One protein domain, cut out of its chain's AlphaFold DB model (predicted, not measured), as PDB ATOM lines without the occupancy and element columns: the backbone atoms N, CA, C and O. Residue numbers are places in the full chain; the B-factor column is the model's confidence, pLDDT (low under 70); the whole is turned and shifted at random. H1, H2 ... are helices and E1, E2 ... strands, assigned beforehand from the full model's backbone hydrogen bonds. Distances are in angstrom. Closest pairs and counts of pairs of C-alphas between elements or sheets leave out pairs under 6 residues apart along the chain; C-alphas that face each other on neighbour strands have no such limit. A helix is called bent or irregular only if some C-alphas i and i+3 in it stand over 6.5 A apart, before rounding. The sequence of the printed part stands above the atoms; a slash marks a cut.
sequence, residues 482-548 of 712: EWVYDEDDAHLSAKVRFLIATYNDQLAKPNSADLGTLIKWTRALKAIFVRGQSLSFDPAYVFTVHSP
ATOM      1  N   GLU A 482     217.423 231.290 166.484       83.12
ATOM      2  CA  GLU A 482     218.452 230.262 166.253       83.12
ATOM      3  C   GLU A 482     218.032 228.814 166.614       83.12
ATOM      4  O   GLU A 482     218.633 227.854 166.124       83.12
ATOM      5  N   TRP A 483     216.996 228.657 167.451       86.06
ATOM      6  CA  TRP A 483     216.448 227.378 167.931       86.06
ATOM      7  C   TRP A 483     215.142 226.953 167.251       86.06
ATOM      8  O   TRP A 483     214.735 225.804 167.406       86.06
ATOM      9  N   VAL A 484     214.430 227.880 166.603       87.50
ATOM     10  CA  VAL A 484     213.042 227.669 166.126       87.50
ATOM     11  C   VAL A 484     212.791 228.175 164.701       87.50
ATOM     12  O   VAL A 484     211.643 228.168 164.241       87.50
ATOM     13  N   TYR A 485     213.859 228.592 164.025       83.88
ATOM     14  CA  TYR A 485     213.954 228.670 162.578       83.88
ATOM     15  C   TYR A 485     215.140 227.843 162.087       83.88
ATOM     16  O   TYR A 485     216.170 227.753 162.760       83.88
ATOM     17  N   ASP A 486     214.980 227.277 160.898       84.44
ATOM     18  CA  ASP A 486     216.057 226.701 160.101       84.44
ATOM     19  C   ASP A 486     215.641 226.668 158.622       84.44
ATOM     20  O   ASP A 486     214.492 226.979 158.287       84.44
ATOM     21  N   GLU A 487     216.561 226.284 157.742       85.50
ATOM     22  CA  GLU A 487     216.240 225.981 156.341       85.50
ATOM     23  C   GLU A 487     215.822 224.510 156.189       85.50
ATOM     24  O   GLU A 487     214.900 224.207 155.427       85.50
ATOM     25  N   ASP A 488     216.429 223.608 156.974       86.12
ATOM     26  CA  ASP A 488     216.094 222.183 156.983       86.12
ATOM     27  C   ASP A 488     215.105 221.789 158.098       86.12
ATOM     28  O   ASP A 488     215.190 222.206 159.255       86.12
ATOM     29  N   ASP A 489     214.159 220.923 157.739       83.25
ATOM     30  CA  ASP A 489     213.055 220.487 158.596       83.25
ATOM     31  C   ASP A 489     213.510 219.497 159.686       83.25
ATOM     32  O   ASP A 489     213.061 219.566 160.838       83.25
ATOM     33  N   ALA A 490     214.458 218.614 159.353       88.00
ATOM     34  CA  ALA A 490     215.012 217.643 160.290       88.00
ATOM     35  C   ALA A 490     215.949 218.319 161.303       88.00
ATOM     36  O   ALA A 490     215.876 218.025 162.498       88.00
ATOM     37  N   HIS A 491     216.764 219.276 160.859       90.25
ATOM     38  CA  HIS A 491     217.639 220.096 161.694       90.25
ATOM     39  C   HIS A 491     216.841 221.010 162.636       90.25
ATOM     40  O   HIS A 491     217.108 221.022 163.841       90.25
ATOM     41  N   LEU A 492     215.793 221.683 162.140       88.69
ATOM     42  CA  LEU A 492     214.832 222.416 162.974       88.69
ATOM     43  C   LEU A 492     214.190 221.496 164.023       88.69
ATOM     44  O   LEU A 492     214.177 221.811 165.216       88.69
ATOM     45  N   SER A 493     213.706 220.327 163.603       90.56
ATOM     46  CA  SER A 493     213.114 219.334 164.505       90.56
ATOM     47  C   SER A 493     214.106 218.849 165.570       90.56
ATOM     48  O   SER A 493     213.732 218.725 166.737       90.56
ATOM     49  N   ALA A 494     215.371 218.621 165.210       92.38
ATOM     50  CA  ALA A 494     216.428 218.222 166.137       92.38
ATOM     51  C   ALA A 494     216.744 219.327 167.161       92.38
ATOM     52  O   ALA A 494     216.741 219.057 168.364       92.38
ATOM     53  N   LYS A 495     216.921 220.580 166.712       91.69
ATOM     54  CA  LYS A 495     217.126 221.757 167.579       91.69
ATOM     55  C   LYS A 495     216.003 221.929 168.598       91.69
ATOM     56  O   LYS A 495     216.265 222.105 169.790       91.69
ATOM     57  N   VAL A 496     214.747 221.854 168.153       91.38
ATOM     58  CA  VAL A 496     213.583 222.025 169.035       91.38
ATOM     59  C   VAL A 496     213.467 220.860 170.022       91.38
ATOM     60  O   VAL A 496     213.211 221.096 171.203       91.38
ATOM     61  N   ARG A 497     213.704 219.613 169.588       93.69
ATOM     62  CA  ARG A 497     213.727 218.441 170.485       93.69
ATOM     63  C   ARG A 497     214.829 218.551 171.541       93.69
ATOM     64  O   ARG A 497     214.541 218.310 172.709       93.69
ATOM     65  N   PHE A 498     216.038 218.978 171.168       94.06
ATOM     66  CA  PHE A 498     217.130 219.236 172.116       94.06
ATOM     67  C   PHE A 498     216.743 220.310 173.142       94.06
ATOM     68  O   PHE A 498     216.884 220.091 174.345       94.06
ATOM     69  N   LEU A 499     216.182 221.439 172.686       91.81
ATOM     70  CA  LEU A 499     215.728 222.518 173.568       91.81
ATOM     71  C   LEU A 499     214.686 222.026 174.580       91.81
ATOM     72  O   LEU A 499     214.754 222.381 175.756       91.81
ATOM     73  N   ILE A 500     213.730 221.211 174.127       93.31
ATOM     74  CA  ILE A 500     212.668 220.635 174.961       93.31
ATOM     75  C   ILE A 500     213.228 219.612 175.956       93.31
ATOM     76  O   ILE A 500     212.835 219.645 177.121       93.31
ATOM     77  N   ALA A 501     214.165 218.758 175.534       93.06
ATOM     78  CA  ALA A 501     214.851 217.814 176.413       93.06
ATOM     79  C   ALA A 501     215.616 218.555 177.518       93.06
ATOM     80  O   ALA A 501     215.263 218.423 178.684       93.06
ATOM     81  N   THR A 502     216.540 219.459 177.161       92.38
ATOM     82  CA  THR A 502     217.326 220.237 178.140       92.38
ATOM     83  C   THR A 502     216.439 221.040 179.099       92.38
ATOM     84  O   THR A 502     216.742 221.144 180.287       92.38
ATOM     85  N   TYR A 503     215.319 221.586 178.614       92.00
ATOM     86  CA  TYR A 503     214.330 222.258 179.457       92.00
ATOM     87  C   TYR A 503     213.665 221.303 180.466       92.00
ATOM     88  O   TYR A 503     213.587 221.628 181.651       92.00
ATOM     89  N   ASN A 504     213.194 220.135 180.016       92.25
ATOM     90  CA  ASN A 504     212.538 219.143 180.872       92.25
ATOM     91  C   ASN A 504     213.526 218.509 181.869       92.25
ATOM     92  O   ASN A 504     213.173 218.312 183.030       92.25
ATOM     93  N   ASP A 505     214.768 218.264 181.450       90.88
ATOM     94  CA  ASP A 505     215.850 217.761 182.301       90.88
ATOM     95  C   ASP A 505     216.207 218.768 183.400       90.88
ATOM     96  O   ASP A 505     216.494 218.379 184.530       90.88
ATOM     97  N   GLN A 506     216.166 220.072 183.101       87.81
ATOM     98  CA  GLN A 506     216.329 221.113 184.116       87.81
ATOM     99  C   GLN A 506     215.106 221.198 185.042       87.81
ATOM    100  O   GLN A 506     215.268 221.398 186.240       87.81
ATOM    101  N   LEU A 507     213.892 220.996 184.516       87.56
ATOM    102  CA  LEU A 507     212.645 221.005 185.292       87.56
ATOM    103  C   LEU A 507     212.555 219.825 186.277       87.56
ATOM    104  O   LEU A 507     211.891 219.925 187.306       87.56
ATOM    105  N   ALA A 508     213.237 218.716 185.979       86.19
ATOM    106  CA  ALA A 508     213.335 217.549 186.851       86.19
ATOM    107  C   ALA A 508     214.321 217.721 188.027       86.19
ATOM    108  O   ALA A 508     214.326 216.888 188.935       86.19
ATOM    109  N   LYS A 509     215.157 218.773 188.039       84.94
ATOM    110  CA  LYS A 509     216.161 219.007 189.091       84.94
ATOM    111  C   LYS A 509     215.557 219.818 190.246       84.94
ATOM    112  O   LYS A 509     215.174 220.970 190.036       84.94
ATOM    113  N   PRO A 510     215.500 219.286 191.481       59.81
ATOM    114  CA  PRO A 510     215.058 220.073 192.625       59.81
ATOM    115  C   PRO A 510     216.046 221.216 192.914       59.81
ATOM    116  O   PRO A 510     217.260 221.023 192.903       59.81
ATOM    117  N   ASN A 511     215.512 222.403 193.211       60.34
ATOM    118  CA  ASN A 511     216.239 223.582 193.702       60.34
ATOM    119  C   ASN A 511     217.404 224.111 192.830       60.34
ATOM    120  O   ASN A 511     218.272 224.820 193.342       60.34
ATOM    121  N   SER A 512     217.428 223.857 191.514       59.50
ATOM    122  CA  SER A 512     218.423 224.481 190.626       59.50
ATOM    123  C   SER A 512     218.138 225.981 190.424       59.50
ATOM    124  O   SER A 512     217.347 226.364 189.560       59.50
ATOM    125  N   ALA A 513     218.782 226.837 191.222       62.19
ATOM    126  CA  ALA A 513     218.717 228.295 191.062       62.19
ATOM    127  C   ALA A 513     219.409 228.781 189.771       62.19
ATOM    128  O   ALA A 513     219.003 229.788 189.191       62.19
ATOM    129  N   ASP A 514     220.424 228.047 189.304       74.69
ATOM    130  CA  ASP A 514     220.957 228.187 187.949       74.69
ATOM    131  C   ASP A 514     220.092 227.387 186.959       74.69
ATOM    132  O   ASP A 514     219.760 226.222 187.190       74.69
ATOM    133  N   LEU A 515     219.730 228.025 185.845       76.56
ATOM    134  CA  LEU A 515     218.968 227.437 184.740       76.56
ATOM    135  C   LEU A 515     219.864 227.013 183.561       76.56
ATOM    136  O   LEU A 515     219.368 226.439 182.590       76.56
ATOM    137  N   GLY A 516     221.166 227.305 183.629       79.44
ATOM    138  CA  GLY A 516     222.141 227.021 182.585       79.44
ATOM    139  C   GLY A 516     221.966 227.864 181.315       79.44
ATOM    140  O   GLY A 516     220.942 228.504 181.068       79.44
ATOM    141  N   THR A 517     222.996 227.846 180.469       82.25
ATOM    142  CA  THR A 517     223.065 228.622 179.217       82.25
ATOM    143  C   THR A 517     222.889 227.782 177.948       82.25
ATOM    144  O   THR A 517     222.811 228.357 176.864       82.25
ATOM    145  N   LEU A 518     222.777 226.450 178.076       85.69
ATOM    146  CA  LEU A 518     222.667 225.481 176.969       85.69
ATOM    147  C   LEU A 518     221.471 225.720 176.035       85.69
ATOM    148  O   LEU A 518     221.511 225.311 174.879       85.69
ATOM    149  N   ILE A 519     220.419 226.385 176.520       88.25
ATOM    150  CA  ILE A 519     219.266 226.821 175.725       88.25
ATOM    151  C   ILE A 519     219.021 228.316 175.923       88.25
ATOM    152  O   ILE A 519     219.325 228.880 176.975       88.25
ATOM    153  N   LYS A 520     218.431 228.979 174.924       84.56
ATOM    154  CA  LYS A 520     218.099 230.408 175.013       84.56
ATOM    155  C   LYS A 520     216.803 230.624 175.783       84.56
ATOM    156  O   LYS A 520     215.701 230.497 175.232       84.56
ATOM    157  N   TRP A 521     216.918 230.950 177.064       85.25
ATOM    158  CA  TRP A 521     215.777 231.268 177.909       85.25
ATOM    159  C   TRP A 521     215.095 232.566 177.466       85.25
ATOM    160  O   TRP A 521     215.690 233.456 176.870       85.25
ATOM    161  N   THR A 522     213.808 232.684 177.778       84.31
ATOM    162  CA  THR A 522     213.012 233.901 177.571       84.31
ATOM    163  C   THR A 522     212.143 234.123 178.804       84.31
ATOM    164  O   THR A 522     211.857 233.165 179.526       84.31
ATOM    165  N   ARG A 523     211.661 235.353 179.046       81.00
ATOM    166  CA  ARG A 523     210.718 235.634 180.152       81.00
ATOM    167  C   ARG A 523     209.517 234.680 180.147       81.00
ATOM    168  O   ARG A 523     209.069 234.259 181.208       81.00
ATOM    169  N   ALA A 524     209.023 234.317 178.963       83.81
ATOM    170  CA  ALA A 524     207.913 233.388 178.821       83.81
ATOM    171  C   ALA A 524     208.302 231.933 179.137       83.81
ATOM    172  O   ALA A 524     207.569 231.281 179.872       83.81
ATOM    173  N   LEU A 525     209.459 231.437 178.674       87.06
ATOM    174  CA  LEU A 525     209.915 230.085 179.036       87.06
ATOM    175  C   LEU A 525     210.202 229.971 180.543       87.06
ATOM    176  O   LEU A 525     209.766 229.011 181.167       87.06
ATOM    177  N   LYS A 526     210.848 230.984 181.141       85.38
ATOM    178  CA  LYS A 526     211.065 231.067 182.597       85.38
ATOM    179  C   LYS A 526     209.725 231.042 183.363       85.38
ATOM    180  O   LYS A 526     209.626 230.396 184.398       85.38
ATOM    181  N   ALA A 527     208.665 231.661 182.832       84.50
ATOM    182  CA  ALA A 527     207.325 231.623 183.431       84.50
ATOM    183  C   ALA A 527     206.575 230.284 183.251       84.50
ATOM    184  O   ALA A 527     205.693 229.987 184.050       84.50
ATOM    185  N   ILE A 528     206.897 229.479 182.232       85.38
ATOM    186  CA  ILE A 528     206.386 228.100 182.092       85.38
ATOM    187  C   ILE A 528     207.126 227.183 183.086       85.38
ATOM    188  O   ILE A 528     206.483 226.413 183.798       85.38
ATOM    189  N   PHE A 529     208.446 227.364 183.225       87.00
ATOM    190  CA  PHE A 529     209.305 226.634 184.167       87.00
ATOM    191  C   PHE A 529     208.842 226.795 185.620       87.00
ATOM    192  O   PHE A 529     208.587 225.813 186.308       87.00
ATOM    193  N   VAL A 530     208.627 228.041 186.062       86.31
ATOM    194  CA  VAL A 530     208.143 228.367 187.419       86.31
ATOM    195  C   VAL A 530     206.752 227.777 187.718       86.31
ATOM    196  O   VAL A 530     206.405 227.601 188.881       86.31
ATOM    197  N   ARG A 531     205.960 227.417 186.698       87.06
ATOM    198  CA  ARG A 531     204.669 226.722 186.865       87.06
ATOM    199  C   ARG A 531     204.776 225.191 186.855       87.06
ATOM    200  O   ARG A 531     203.742 224.530 186.823       87.06
ATOM    201  N   GLY A 532     205.980 224.615 186.830       87.38
ATOM    202  CA  GLY A 532     206.172 223.159 186.795       87.38
ATOM    203  C   GLY A 532     205.739 222.495 185.481       87.38
ATOM    204  O   GLY A 532     205.513 221.288 185.446       87.38
ATOM    205  N   GLN A 533     205.568 223.265 184.400       88.56
ATOM    206  CA  GLN A 533     204.982 222.775 183.150       88.56
ATOM    207  C   GLN A 533     206.059 222.206 182.214       88.56
ATOM    208  O   GLN A 533     206.895 222.949 181.697       88.56
ATOM    209  N   SER A 534     206.016 220.895 181.969       89.19
ATOM    210  CA  SER A 534     206.850 220.210 180.970       89.19
ATOM    211  C   SER A 534     206.456 220.582 179.536       89.19
ATOM    212  O   SER A 534     205.285 220.847 179.266       89.19
ATOM    213  N   LEU A 535     207.413 220.534 178.608       90.56
ATOM    214  CA  LEU A 535     207.179 220.744 177.175       90.56
ATOM    215  C   LEU A 535     207.194 219.424 176.392       90.56
ATOM    216  O   LEU A 535     207.911 218.489 176.746       90.56
ATOM    217  N   SER A 536     206.450 219.380 175.287       89.38
ATOM    218  CA  SER A 536     206.440 218.289 174.306       89.38
ATOM    219  C   SER A 536     206.724 218.823 172.899       89.38
ATOM    220  O   SER A 536     206.427 219.977 172.588       89.38
ATOM    221  N   PHE A 537     207.330 217.990 172.049       90.06
ATOM    222  CA  PHE A 537     207.496 218.284 170.625       90.06
ATOM    223  C   PHE A 537     206.267 217.796 169.853       90.06
ATOM    224  O   PHE A 537     205.838 216.660 170.043       90.06
ATOM    225  N   ASP A 538     205.754 218.629 168.951       86.44
ATOM    226  CA  ASP A 538     204.661 218.297 168.038       86.44
ATOM    227  C   ASP A 538     205.007 218.846 166.637       86.44
ATOM    228  O   ASP A 538     205.156 220.066 166.484       86.44
ATOM    229  N   PRO A 539     205.176 217.978 165.617       81.56
ATOM    230  CA  PRO A 539     205.547 218.399 164.268       81.56
ATOM    231  C   PRO A 539     204.444 219.192 163.557       81.56
ATOM    232  O   PRO A 539     204.761 219.952 162.645       81.56
ATOM    233  N   ALA A 540     203.174 219.104 163.978       84.75
ATOM    234  CA  ALA A 540     202.076 219.857 163.363       84.75
ATOM    235  C   ALA A 540     202.213 221.385 163.537       84.75
ATOM    236  O   ALA A 540     201.517 222.157 162.875       84.75
ATOM    237  N   TYR A 541     203.123 221.835 164.410       79.50
ATOM    238  CA  TYR A 541     203.455 223.246 164.595       79.50
ATOM    239  C   TYR A 541     204.635 223.748 163.758       79.50
ATOM    240  O   TYR A 541     204.915 224.948 163.836       79.50
ATOM    241  N   VAL A 542     205.290 222.890 162.966       82.19
ATOM    242  CA  VAL A 542     206.332 223.268 161.997       82.19
ATOM    243  C   VAL A 542     205.680 223.645 160.661       82.19
ATOM    244  O   VAL A 542     204.854 222.911 160.128       82.19
ATOM    245  N   PHE A 543     206.032 224.809 160.111       79.12
ATOM    246  CA  PHE A 543     205.512 225.304 158.832       79.12
ATOM    247  C   PHE A 543     206.559 226.115 158.063       79.12
ATOM    248  O   PHE A 543     207.480 226.683 158.645       79.12
ATOM    249  N   THR A 544     206.412 226.187 156.739       73.25
ATOM    250  CA  THR A 544     207.312 226.953 155.856       73.25
ATOM    251  C   THR A 544     206.827 228.396 155.693       73.25
ATOM    252  O   THR A 544     205.622 228.640 155.608       73.25
ATOM    253  N   VAL A 545     207.757 229.353 155.636       67.81
ATOM    254  CA  VAL A 545     207.516 230.773 155.352       67.81
ATOM    255  C   VAL A 545     208.551 231.260 154.334       67.81
ATOM    256  O   VAL A 545     209.753 231.125 154.545       67.81
ATOM    257  N   HIS A 546     208.111 231.859 153.232       56.53
ATOM    258  CA  HIS A 546     209.030 232.449 152.254       56.53
ATOM    259  C   HIS A 546     209.424 233.870 152.686       56.53
ATOM    260  O   HIS A 546     208.559 234.669 153.058       56.53
ATOM    261  N   SER A 547     210.725 234.179 152.662       51.03
ATOM    262  CA  SER A 547     211.249 235.522 152.952       51.03
ATOM    263  C   SER A 547     211.321 236.351 151.660       51.03
ATOM    264  O   SER A 547     211.726 235.802 150.639       51.03
ATOM    265  N   PRO A 548     210.994 237.658 151.652       47.34
ATOM    266  CA  PRO A 548     211.047 238.475 150.429       47.34
ATOM    267  C   PRO A 548     212.453 238.832 149.904       47.34
ATOM    268  O   PRO A 548     212.554 239.663 149.004       47.34
TER     269      PRO A 548
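AT A GLANCE: This is residues 482 to 548 of the 712 residues of the protein "Site-specific DNA-methyltransferase (adenine-specific)" of mine drainage metagenome (UniProt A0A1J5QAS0). One long helix, H1, runs along the longest direction, and the rest of the printed part, mostly loop with the short helix H2 and the short strand E1, lies to one side of it and leaves its other side bare. Past the far end of H1 the backbone turns at residues 510 to 513 and folds back to the short helix H2, set steeply to H1 near that end; residues 534 to 539 then run back alongside H1 to the short strand E1, near where H1 begins. The printed part has 67 residues, with two named helices and one named strand in the order H1, H2, E1; E1 pairs with no named strand. The class is mostly helix, but under half of the residues, 30 of 67, are in named elements. The whole is only just loose, close to compact, with a radius of gyration of the C-alphas of 13.4 A, and the C-alphas span 44 by 21 by 18 A.

IN THESE COORDINATES: The printed part begins at Glu 482, with its C-alpha at (218.452, 230.262, 166.253). H1 is residues 489 to 507, from C-alpha 489 at (213.055, 220.487, 158.596) to C-alpha 507 at (212.645, 221.005, 185.292), a length of 26.7 A. H2 is residues 523 to 529 and measures 10.0 A from first to last C-alpha. E1 is residues 542 to 545, 10.1 A long, and ends with C-alpha 545 at (207.516, 230.773, 155.352).

HOW THE PARTS SIT: H1 and H2 are close but not clearly touching, with 1 pair of C-alphas within 8 A. Their closest C-alphas are those of Leu 507 and Phe 529, 6.6 A apart. Their lines stand at a steep tilt of 62 degrees, and they run the same way; their centres are 15.6 A apart. H1 and E1 are near each other, with 5 pairs of C-alphas within 10 A. H2 and E1 are apart. In H1 and H2 every O i to N i+4 pair is within hydrogen-bond range, and neither helix is bent.

THE WHOLE: The two C-alphas farthest apart are those of Pro 510 and Pro 548, at 46.2 A, while the first and last printed C-alphas, those of Glu 482 and Pro 548, are 19.3 A apart. Both links are long: residues 508 to 522 join H1 to H2, and residues 530 to 541 join H2 to E1. The printed part has no cut. The mean pLDDT of the printed part is 83.1, and the model's confidence is under 70 at residues 510 to 513 and residues 545 to 548.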